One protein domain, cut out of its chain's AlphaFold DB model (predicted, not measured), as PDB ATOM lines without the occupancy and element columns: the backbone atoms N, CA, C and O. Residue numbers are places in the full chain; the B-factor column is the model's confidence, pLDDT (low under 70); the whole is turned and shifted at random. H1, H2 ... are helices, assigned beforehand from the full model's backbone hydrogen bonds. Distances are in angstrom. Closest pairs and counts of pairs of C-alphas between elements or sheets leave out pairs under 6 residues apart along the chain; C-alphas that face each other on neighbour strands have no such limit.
ATOM      1  N   ASP A  11      -0.132  -8.344  -9.417       76.75
ATOM      2  CA  ASP A  11      -1.572  -8.632  -9.345       76.75
ATOM      3  C   ASP A  11      -2.196  -8.761 -10.743       76.75
ATOM      4  O   ASP A  11      -3.050  -9.614 -10.983       76.75
ATOM      5  N   GLN A  12      -1.725  -7.965 -11.711       81.12
ATOM      6  CA  GLN A  12      -2.158  -8.071 -13.110       81.12
ATOM      7  C   GLN A  12      -1.726  -9.392 -13.750       81.12
ATOM      8  O   GLN A  12      -2.529 -10.023 -14.438       81.12
ATOM      9  N   THR A  13      -0.490  -9.834 -13.507       81.94
ATOM     10  CA  THR A  13       0.002 -11.134 -13.983       81.94
ATOM     11  C   THR A  13      -0.791 -12.287 -13.369       81.94
ATOM     12  O   THR A  13      -1.226 -13.185 -14.091       81.94
ATOM     13  N   ALA A  14      -1.050 -12.226 -12.061       81.69
ATOM     14  CA  ALA A  14      -1.859 -13.203 -11.343       81.69
ATOM     15  C   ALA A  14      -3.275 -13.326 -11.923       81.69
ATOM     16  O   ALA A  14      -3.721 -14.421 -12.272       81.69
ATOM     17  N   VAL A  15      -3.960 -12.196 -12.112       85.38
ATOM     18  CA  VAL A  15      -5.309 -12.176 -12.691       85.38
ATOM     19  C   VAL A  15      -5.322 -12.657 -14.140       85.38
ATOM     20  O   VAL A  15      -6.220 -13.409 -14.517       85.38
ATOM     21  N   ALA A  16      -4.337 -12.277 -14.956       86.75
ATOM     22  CA  ALA A  16      -4.256 -12.730 -16.343       86.75
ATOM     23  C   ALA A  16      -4.085 -14.254 -16.441       86.75
ATOM     24  O   ALA A  16      -4.722 -14.897 -17.279       86.75
ATOM     25  N   PHE A  17      -3.264 -14.840 -15.567       85.81
ATOM     26  CA  PHE A  17      -3.049 -16.282 -15.535       85.81
ATOM     27  C   PHE A  17      -4.298 -17.040 -15.071       85.81
ATOM     28  O   PHE A  17      -4.723 -17.984 -15.738       85.81
ATOM     29  N   LEU A  18      -4.949 -16.584 -13.994       88.75
ATOM     30  CA  LEU A  18      -6.221 -17.154 -13.536       88.75
ATOM     31  C   LEU A  18      -7.291 -17.085 -14.628       88.75
ATOM     32  O   LEU A  18      -7.964 -18.079 -14.900       88.75
ATOM     33  N   LYS A  19      -7.406 -15.937 -15.304       90.50
ATOM     34  CA  LYS A  19      -8.343 -15.768 -16.415       90.50
ATOM     35  C   LYS A  19      -8.069 -16.776 -17.531       90.50
ATOM     36  O   LYS A  19      -9.004 -17.391 -18.026       90.50
ATOM     37  N   LYS A  20      -6.803 -16.990 -17.892       90.50
ATOM     38  CA  LYS A  20      -6.415 -17.966 -18.918       90.50
ATOM     39  C   LYS A  20      -6.848 -19.390 -18.557       90.50
ATOM     40  O   LYS A  20      -7.321 -20.107 -19.437       90.50
ATOM     41  N   ILE A  21      -6.697 -19.796 -17.292       88.38
ATOM     42  CA  ILE A  21      -7.162 -21.112 -16.824       88.38
ATOM     43  C   ILE A  21      -8.684 -21.201 -16.959       88.38
ATOM     44  O   ILE A  21      -9.187 -22.142 -17.570       88.38
ATOM     45  N   MET A  22      -9.411 -20.208 -16.442       88.88
ATOM     46  CA  MET A  22     -10.877 -20.196 -16.466       88.88
ATOM     47  C   MET A  22     -11.439 -20.184 -17.893       88.88
ATOM     48  O   MET A  22     -12.284 -21.013 -18.210       88.88
ATOM     49  N   ASP A  23     -10.909 -19.337 -18.780       91.31
ATOM     50  CA  ASP A  23     -11.335 -19.259 -20.184       91.31
ATOM     51  C   ASP A  23     -11.163 -20.608 -20.908       91.31
ATOM     52  O   ASP A  23     -12.013 -21.016 -21.709       91.31
ATOM     53  N   ARG A  24     -10.059 -21.323 -20.635       92.19
ATOM     54  CA  ARG A  24      -9.832 -22.662 -21.194       92.19
ATOM     55  C   ARG A  24     -10.871 -23.649 -20.672       92.19
ATOM     56  O   ARG A  24     -11.465 -24.363 -21.477       92.19
ATOM     57  N   LEU A  25     -11.084 -23.690 -19.356       88.12
ATOM     58  CA  LEU A  25     -12.040 -24.610 -18.733       88.12
ATOM     59  C   LEU A  25     -13.467 -24.370 -19.234       88.12
ATOM     60  O   LEU A  25     -14.169 -25.336 -19.527       88.12
ATOM     61  N   ASP A  26     -13.871 -23.112 -19.403       88.38
ATOM     62  CA  ASP A  26     -15.175 -22.755 -19.968       88.38
ATOM     63  C   ASP A  26     -15.304 -23.224 -21.422       88.38
ATOM     64  O   ASP A  26     -16.324 -23.797 -21.810       88.38
ATOM     65  N   THR A  27     -14.244 -23.070 -22.221       90.25
ATOM     66  CA  THR A  27     -14.213 -23.562 -23.607       90.25
ATOM     67  C   THR A  27     -14.325 -25.090 -23.668       90.25
ATOM     68  O   THR A  27     -15.084 -25.633 -24.474       90.25
ATOM     69  N   GLU A  28     -13.585 -25.806 -22.820       86.69
ATOM     70  CA  GLU A  28     -13.621 -27.271 -22.747       86.69
ATOM     71  C   GLU A  28     -14.979 -27.789 -22.272       86.69
ATOM     72  O   GLU A  28     -15.498 -28.770 -22.814       86.69
ATOM     73  N   ARG A  29     -15.574 -27.113 -21.287       83.94
ATOM     74  CA  ARG A  29     -16.915 -27.411 -20.795       83.94
ATOM     75  C   ARG A  29     -17.961 -27.215 -21.886       83.94
ATOM     76  O   ARG A  29     -18.764 -28.119 -22.104       83.94
ATOM     77  N   GLN A  30     -17.922 -26.094 -22.606       84.56
ATOM     78  CA  GLN A  30     -18.841 -25.844 -23.715       84.56
ATOM     79  C   GLN A  30     -18.708 -26.926 -24.794       84.56
ATOM     80  O   GLN A  30     -19.703 -27.495 -25.235       84.56
ATOM     81  N   ALA A  31     -17.476 -27.291 -25.161       83.75
ATOM     82  CA  ALA A  31     -17.234 -28.353 -26.133       83.75
ATOM     83  C   ALA A  31     -17.759 -29.722 -25.664       83.75
ATOM     84  O   ALA A  31     -18.171 -30.541 -26.489       83.75
ATOM     85  N   TYR A  32     -17.731 -30.001 -24.359       79.94
ATOM     86  CA  TYR A  32     -18.373 -31.182 -23.791       79.94
ATOM     87  C   TYR A  32     -19.902 -31.090 -23.911       79.94
ATOM     88  O   TYR A  32     -20.511 -32.020 -24.441       79.94
ATOM     89  N   GLU A  33     -20.516 -29.980 -23.495       80.38
ATOM     90  CA  GLU A  33     -21.970 -29.774 -23.554       80.38
ATOM     91  C   GLU A  33     -22.506 -29.902 -24.994       80.38
ATOM     92  O   GLU A  33     -23.495 -30.605 -25.227       80.38
ATOM     93  N   ASP A  34     -21.783 -29.365 -25.979       81.94
ATOM     94  CA  ASP A  34     -22.115 -29.496 -27.402       81.94
ATOM     95  C   ASP A  34     -22.097 -30.965 -27.866       81.94
ATOM     96  O   ASP A  34     -22.989 -31.410 -28.594       81.94
ATOM     97  N   ARG A  35     -21.110 -31.765 -27.424       77.75
ATOM     98  CA  ARG A  35     -21.042 -33.207 -27.746       77.75
ATOM     99  C   ARG A  35     -22.205 -33.975 -27.129       77.75
ATOM    100  O   ARG A  35     -22.753 -34.865 -27.783       77.75
ATOM    101  N   VAL A  36     -22.596 -33.634 -25.900       74.06
ATOM    102  CA  VAL A  36     -23.771 -34.228 -25.248       74.06
ATOM    103  C   VAL A  36     -25.032 -33.907 -26.043       74.06
ATOM    104  O   VAL A  36     -25.806 -34.812 -26.358       74.06
ATOM    105  N   GLN A  37     -25.214 -32.646 -26.439       72.19
ATOM    106  CA  GLN A  37     -26.366 -32.231 -27.233       72.19
ATOM    107  C   GLN A  37     -26.418 -32.952 -28.588       72.19
ATOM    108  O   GLN A  37     -27.482 -33.426 -28.991       72.19
ATOM    109  N   GLN A  38     -25.280 -33.115 -29.269       71.50
ATOM    110  CA  GLN A  38     -25.203 -33.877 -30.520       71.50
ATOM    111  C   GLN A  38     -25.554 -35.358 -30.336       71.50
ATOM    112  O   GLN A  38     -26.273 -35.925 -31.163       71.50
ATOM    113  N   ALA A  39     -25.108 -35.991 -29.247       69.38
ATOM    114  CA  ALA A  39     -25.469 -37.375 -28.940       69.38
ATOM    115  C   ALA A  39     -26.987 -37.537 -28.727       69.38
ATOM    116  O   ALA A  39     -27.588 -38.480 -29.246       69.38
ATOM    117  N   VAL A  40     -27.623 -36.581 -28.040       68.69
ATOM    118  CA  VAL A  40     -29.082 -36.558 -27.841       68.69
ATOM    119  C   VAL A  40     -29.827 -36.363 -29.165       68.69
ATOM    120  O   VAL A  40     -30.770 -37.099 -29.456       68.69
ATOM    121  N   LEU A  41     -29.400 -35.414 -30.005       68.00
ATOM    122  CA  LEU A  41     -30.020 -35.169 -31.314       68.00
ATOM    123  C   LEU A  41     -29.891 -36.376 -32.253       68.00
ATOM    124  O   LEU A  41     -30.851 -36.733 -32.937       68.00
ATOM    125  N   THR A  42     -28.730 -37.030 -32.244       67.31
ATOM    126  CA  THR A  42     -28.472 -38.245 -33.025       67.31
ATOM    127  C   THR A  42     -29.383 -39.388 -32.579       67.31
ATOM    128  O   THR A  42     -29.936 -40.090 -33.417       67.31
ATOM    129  N   LEU A  43     -29.620 -39.554 -31.275       62.28
ATOM    130  CA  LEU A  43     -30.573 -40.555 -30.789       62.28
ATOM    131  C   LEU A  43     -32.008 -40.245 -31.245       62.28
ATOM    132  O   LEU A  43     -32.727 -41.140 -31.692       62.28
ATOM    133  N   ASN A  44     -32.417 -38.977 -31.168       61.59
ATOM    134  CA  ASN A  44     -33.754 -38.566 -31.586       61.59
ATOM    135  C   ASN A  44     -33.989 -38.808 -33.089       61.59
ATOM    136  O   ASN A  44     -35.094 -39.199 -33.468       61.59
ATOM    137  N   SER A  45     -32.974 -38.663 -33.951       60.38
ATOM    138  CA  SER A  45     -33.129 -38.915 -35.393       60.38
ATOM    139  C   SER A  45     -33.368 -40.395 -35.731       60.38
ATOM    140  O   SER A  45     -34.124 -40.687 -36.658       60.38
ATOM    141  N   PHE A  46     -32.845 -41.337 -34.935       57.50
ATOM    142  CA  PHE A  46     -33.154 -42.769 -35.077       57.50
ATOM    143  C   PHE A  46     -34.599 -43.131 -34.685       57.50
ATOM    144  O   PHE A  46     -35.103 -44.177 -35.095       57.50
ATOM    145  N   SER A  47     -35.289 -42.284 -33.910       52.34
ATOM    146  CA  SER A  47     -36.660 -42.545 -33.432       52.34
ATOM    147  C   SER A  47     -37.770 -42.087 -34.395       52.34
ATOM    148  O   SER A  47     -38.907 -42.555 -34.293       52.34
ATOM    149  N   ALA A  48     -37.440 -41.233 -35.371       47.38
ATOM    150  CA  ALA A  48     -38.401 -40.603 -36.281       47.38
ATOM    151  C   ALA A  48     -39.215 -41.557 -37.199       47.38
ATOM    152  O   ALA A  48     -40.377 -41.242 -37.451       47.38
ATOM    153  N   PRO A  49     -38.712 -42.717 -37.678       49.66
ATOM    154  CA  PRO A  49     -39.508 -43.602 -38.537       49.66
ATOM    155  C   PRO A  49     -40.413 -44.604 -37.792       49.66
ATOM    156  O   PRO A  49     -41.226 -45.255 -38.441       49.66
ATOM    157  N   TYR A  50     -40.303 -44.747 -36.462       49.12
ATOM    158  CA  TYR A  50     -40.943 -45.855 -35.722       49.12
ATOM    159  C   TYR A  50     -41.964 -45.436 -34.650       49.12
ATOM    160  O   TYR A  50     -42.422 -46.283 -33.886       49.12
ATOM    161  N   GLY A  51     -42.347 -44.157 -34.570       44.09
ATOM    162  CA  GLY A  51     -43.423 -43.705 -33.672       44.09
ATOM    163  C   GLY A  51     -43.141 -43.882 -32.172       44.09
ATOM    164  O   GLY A  51     -44.062 -43.804 -31.358       44.09
ATOM    165  N   LEU A  52     -41.882 -44.108 -31.785       45.06
ATOM    166  CA  LEU A  52     -41.479 -44.226 -30.387       45.06
ATOM    167  C   LEU A  52     -41.418 -42.832 -29.758       45.06
ATOM    168  O   LEU A  52     -40.443 -42.100 -29.911       45.06
ATOM    169  N   PRO A  84     -20.793 -39.735 -19.783       65.94
ATOM    170  CA  PRO A  84     -19.884 -39.537 -18.654       65.94
ATOM    171  C   PRO A  84     -19.963 -38.087 -18.182       65.94
ATOM    172  O   PRO A  84     -20.032 -37.202 -19.020       65.94
ATOM    173  N   GLN A  85     -19.934 -37.840 -16.872       72.25
ATOM    174  CA  GLN A  85     -19.929 -36.475 -16.337       72.25
ATOM    175  C   GLN A  85     -18.684 -35.693 -16.789       72.25
ATOM    176  O   GLN A  85     -17.621 -36.279 -16.996       72.25
ATOM    177  N   TRP A  86     -18.813 -34.371 -16.923       78.19
ATOM    178  CA  TRP A  86     -17.662 -33.518 -17.212       78.19
ATOM    179  C   TRP A  86     -16.743 -33.423 -15.996       78.19
ATOM    180  O   TRP A  86     -17.192 -33.093 -14.898       78.19
ATOM    181  N   GLU A  87     -15.457 -33.669 -16.218       80.19
ATOM    182  CA  GLU A  87     -14.402 -33.523 -15.220       80.19
ATOM    183  C   GLU A  87     -13.284 -32.659 -15.822       80.19
ATOM    184  O   GLU A  87     -12.759 -33.009 -16.886       80.19
ATOM    185  N   PRO A  88     -12.928 -31.519 -15.199       83.00
ATOM    186  CA  PRO A  88     -11.875 -30.657 -15.716       83.00
ATOM    187  C   PRO A  88     -10.512 -31.327 -15.567       83.00
ATOM    188  O   PRO A  88     -10.160 -31.818 -14.493       83.00
ATOM    189  N   TYR A  89      -9.705 -31.271 -16.623       84.56
ATOM    190  CA  TYR A  89      -8.295 -31.613 -16.520       84.56
ATOM    191  C   TYR A  89      -7.499 -30.378 -16.093       84.56
ATOM    192  O   TYR A  89      -7.476 -29.352 -16.779       84.56
ATOM    193  N   LEU A  90      -6.831 -30.488 -14.949       85.75
ATOM    194  CA  LEU A  90      -5.911 -29.478 -14.443       85.75
ATOM    195  C   LEU A  90      -4.507 -30.066 -14.409       85.75
ATOM    196  O   LEU A  90      -4.296 -31.181 -13.931       85.75
ATOM    197  N   THR A  91      -3.531 -29.297 -14.880       85.62
ATOM    198  CA  THR A  91      -2.133 -29.605 -14.571       85.62
ATOM    199  C   THR A  91      -1.870 -29.371 -13.081       85.62
ATOM    200  O   THR A  91      -2.589 -28.614 -12.427       85.62
ATOM    201  N   LEU A  92      -0.817 -29.990 -12.534       83.88
ATOM    202  CA  LEU A  92      -0.454 -29.821 -11.121       83.88
ATOM    203  C   LEU A  92      -0.276 -28.339 -10.749       83.88
ATOM    204  O   LEU A  92      -0.812 -27.886  -9.745       83.88
ATOM    205  N   ALA A  93       0.391 -27.568 -11.609       81.31
ATOM    206  CA  ALA A  93       0.615 -26.144 -11.382       81.31
ATOM    207  C   ALA A  93      -0.683 -25.321 -11.394       81.31
ATOM    208  O   ALA A  93      -0.841 -24.405 -10.590       81.31
ATOM    209  N   GLU A  94      -1.633 -25.646 -12.273       84.00
ATOM    210  CA  GLU A  94      -2.935 -24.969 -12.313       84.00
ATOM    211  C   GLU A  94      -3.771 -25.295 -11.083       84.00
ATOM    212  O   GLU A  94      -4.388 -24.401 -10.511       84.00
ATOM    213  N   TYR A  95      -3.755 -26.557 -10.650       86.56
ATOM    214  CA  TYR A  95      -4.407 -26.971  -9.416       86.56
ATOM    215  C   TYR A  95      -3.841 -26.219  -8.206       86.56
ATOM    216  O   TYR A  95      -4.606 -25.631  -7.442       86.56
ATOM    217  N   ASP A  96      -2.515 -26.179  -8.065       85.25
ATOM    218  CA  ASP A  96      -1.857 -25.480  -6.961       85.25
ATOM    219  C   ASP A  96      -2.135 -23.971  -7.003       85.25
ATOM    220  O   ASP A  96      -2.446 -23.376  -5.973       85.25
ATOM    221  N   THR A  97      -2.127 -23.364  -8.195       85.25
ATOM    222  CA  THR A  97      -2.456 -21.943  -8.386       85.25
ATOM    223  C   THR A  97      -3.898 -21.636  -7.978       85.25
ATOM    224  O   THR A  97      -4.145 -20.682  -7.242       85.25
ATOM    225  N   LEU A  98      -4.865 -22.443  -8.427       86.31
ATOM    226  CA  LEU A  98      -6.278 -22.256  -8.089       86.31
ATOM    227  C   LEU A  98      -6.539 -22.486  -6.598       86.31
ATOM    228  O   LEU A  98      -7.331 -21.763  -5.994       86.31
ATOM    229  N   ARG A  99      -5.861 -23.466  -5.993       87.69
ATOM    230  CA  ARG A  99      -5.940 -23.740  -4.557       87.69
ATOM    231  C   ARG A  99      -5.382 -22.582  -3.732       87.69
ATOM    232  O   ARG A  99      -6.052 -22.141  -2.802       87.69
ATOM    233  N   ALA A 100      -4.192 -22.093  -4.074       85.38
ATOM    234  CA  ALA A 100      -3.573 -20.953  -3.407       85.38
ATOM    235  C   ALA A 100      -4.466 -19.707  -3.527       85.38
ATOM    236  O   ALA A 100      -4.763 -19.064  -2.522       85.38
ATOM    237  N   TRP A 101      -5.021 -19.443  -4.717       86.12
ATOM    238  CA  TRP A 101      -5.981 -18.354  -4.919       86.12
ATOM    239  C   TRP A 101      -7.237 -18.504  -4.045       86.12
ATOM    240  O   TRP A 101      -7.636 -17.550  -3.379       86.12
ATOM    241  N   ALA A 102      -7.836 -19.698  -3.996       86.06
ATOM    242  CA  ALA A 102      -9.030 -19.964  -3.189       86.06
ATOM    243  C   ALA A 102      -8.781 -19.808  -1.676       86.06
ATOM    244  O   ALA A 102      -9.693 -19.436  -0.937       86.06
ATOM    245  N   ASN A 103      -7.549 -20.053  -1.226       85.88
ATOM    246  CA  ASN A 103      -7.121 -19.867   0.159       85.88
ATOM    247  C   ASN A 103      -6.683 -18.423   0.476       85.88
ATOM    248  O   ASN A 103      -6.409 -18.118   1.637       85.88
ATOM    249  N   GLY A 104      -6.616 -17.536  -0.524       79.94
ATOM    250  CA  GLY A 104      -6.106 -16.170  -0.372       79.94
ATOM    251  C   GLY A 104      -4.581 -16.085  -0.219       79.94
ATOM    252  O   GLY A 104      -4.077 -15.108   0.329       79.94
ATOM    253  N   GLU A 105      -3.853 -17.109  -0.666       82.56
ATOM    254  CA  GLU A 105      -2.390 -17.178  -0.650       82.56
ATOM    255  C   GLU A 105      -1.781 -16.505  -1.897       82.56
ATOM    256  O   GLU A 105      -2.448 -16.318  -2.918       82.56
ATOM    257  N   ASP A 106      -0.496 -16.132  -1.825       79.38
ATOM    258  CA  ASP A 106       0.227 -15.555  -2.964       79.38
ATOM    259  C   ASP A 106       0.449 -16.611  -4.059       79.38
ATOM    260  O   ASP A 106       1.133 -17.618  -3.866       79.38
ATOM    261  N   ILE A 107      -0.117 -16.355  -5.236       82.38
ATOM    262  CA  ILE A 107      -0.089 -17.277  -6.369       82.38
ATOM    263  C   ILE A 107       1.094 -17.064  -7.316       82.38
ATOM    264  O   ILE A 107       1.313 -17.877  -8.215       82.38
ATOM    265  N   LEU A 108       1.885 -16.001  -7.134       79.75
ATOM    266  CA  LEU A 108       2.978 -15.651  -8.048       79.75
ATOM    267  C   LEU A 108       4.057 -16.727  -8.106       79.75
ATOM    268  O   LEU A 108       4.596 -17.006  -9.175       79.75
ATOM    269  N   VAL A 109       4.353 -17.364  -6.972       74.19
ATOM    270  CA  VAL A 109       5.340 -18.450  -6.899       74.19
ATOM    271  C   VAL A 109       4.907 -19.639  -7.758       74.19
ATOM    272  O   VAL A 109       5.735 -20.241  -8.443       74.19
ATOM    273  N   HIS A 110       3.606 -19.936  -7.778       73.50
ATOM    274  CA  HIS A 110       3.046 -21.011  -8.591       73.50
ATOM    275  C   HIS A 110       3.087 -20.653 -10.080       73.50
ATOM    276  O   HIS A 110       3.553 -21.460 -10.880       73.50
ATOM    277  N   ILE A 111       2.741 -19.414 -10.442       71.31
ATOM    278  CA  ILE A 111       2.781 -18.927 -11.831       71.31
ATOM    279  C   ILE A 111       4.203 -18.963 -12.398       71.31
ATOM    280  O   ILE A 111       4.422 -19.524 -13.472       71.31
ATOM    281  N   LEU A 112       5.183 -18.431 -11.660       67.00
ATOM    282  CA  LEU A 112       6.585 -18.372 -12.088       67.00
ATOM    283  C   LEU A 112       7.218 -19.760 -12.251       67.00
ATOM    284  O   LEU A 112       8.145 -19.922 -13.042       67.00
ATOM    285  N   SER A 113       6.720 -20.769 -11.528       62.72
ATOM    286  CA  SER A 113       7.170 -22.155 -11.690       62.72
ATOM    287  C   SER A 113       6.737 -22.774 -13.027       62.72
ATOM    288  O   SER A 113       7.417 -23.660 -13.537       62.72
ATOM    289  N   THR A 114       5.653 -22.266 -13.618       60.53
ATOM    290  CA  THR A 114       5.098 -22.704 -14.910       60.53
ATOM    291  C   THR A 114       5.672 -21.983 -16.128       60.53
ATOM    292  O   THR A 114       5.513 -22.477 -17.239       60.53
ATOM    293  N   GLU A 115       6.305 -20.819 -15.949       58.81
ATOM    294  CA  GLU A 115       6.883 -20.015 -17.042       58.81
ATOM    295  C   GLU A 115       8.379 -20.299 -17.303       58.81
ATOM    296  O   GLU A 115       8.999 -19.622 -18.127       58.81
ATOM    297  N   ARG A 116       8.969 -21.283 -16.611       49.12
ATOM    298  CA  ARG A 116      10.352 -21.752 -16.815       49.12
ATOM    299  C   ARG A 116      10.443 -22.862 -17.855       49.12
ATOM    300  O   ARG A 116      11.454 -22.846 -18.593       49.12
TER     301      ARG A 116
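Overview. This is residues 11 to 52 and 84 to 116 of the 116 residues of an uncharacterized protein of Rhizobium altiplani (UniProt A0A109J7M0). One long straight helix, H1, makes the length of a rod, and a small helical hairpin of H2 and H3 crosses it near its first end. Residues 37 to 43 and 45 to 51 stick out free. The 75 printed residues have three named helices, H1, H2, H3 in order, and no named strand: all helix. The whole is extended, radius of gyration of the C-alphas 19.2 A, spanning 61 by 22 by 19 A.

Arrangement. H1, residues 11 to 47, and H2, residues 92 to 103, only just touch, with 3 pairs of C-alphas within 8 A; the closest, Ile 21 and Glu 94, are 7.3 A apart. Their tilt is steep, 69.7 degrees, only just short of about perpendicular, opposite ways. H3, residues 108 to 114, touches H2 in the hairpin at a shallow tilt of 12 degrees, opposite ways; their closest C-alphas, Thr 97 and His 110, are 5.6 A apart. H1 and H3 only just touch, also with 3 pairs; the closest C-alphas, Ala 14 and Leu 108, are 6.3 A apart. Every O i to N i+4 pair is within hydrogen-bond range in H2, 31 of 33 in H1 and 2 of 3 in H3.

Along the chain. H1 begins at C-alpha 11 (-1.572, -8.632, -9.345) and runs 54.4 A; H2 runs 16.5 A; H3, 10.1 A, ends at C-alpha 114 (5.098, -22.704, -14.910).

Size, cuts and confidence. Residues 53 to 83 are not printed; C-alphas 52 and 84 are 25.0 A apart across the cut. The link H2 to H3 is tight. Residues 39 to 52, 84 and 112 to 116 have pLDDT under 70.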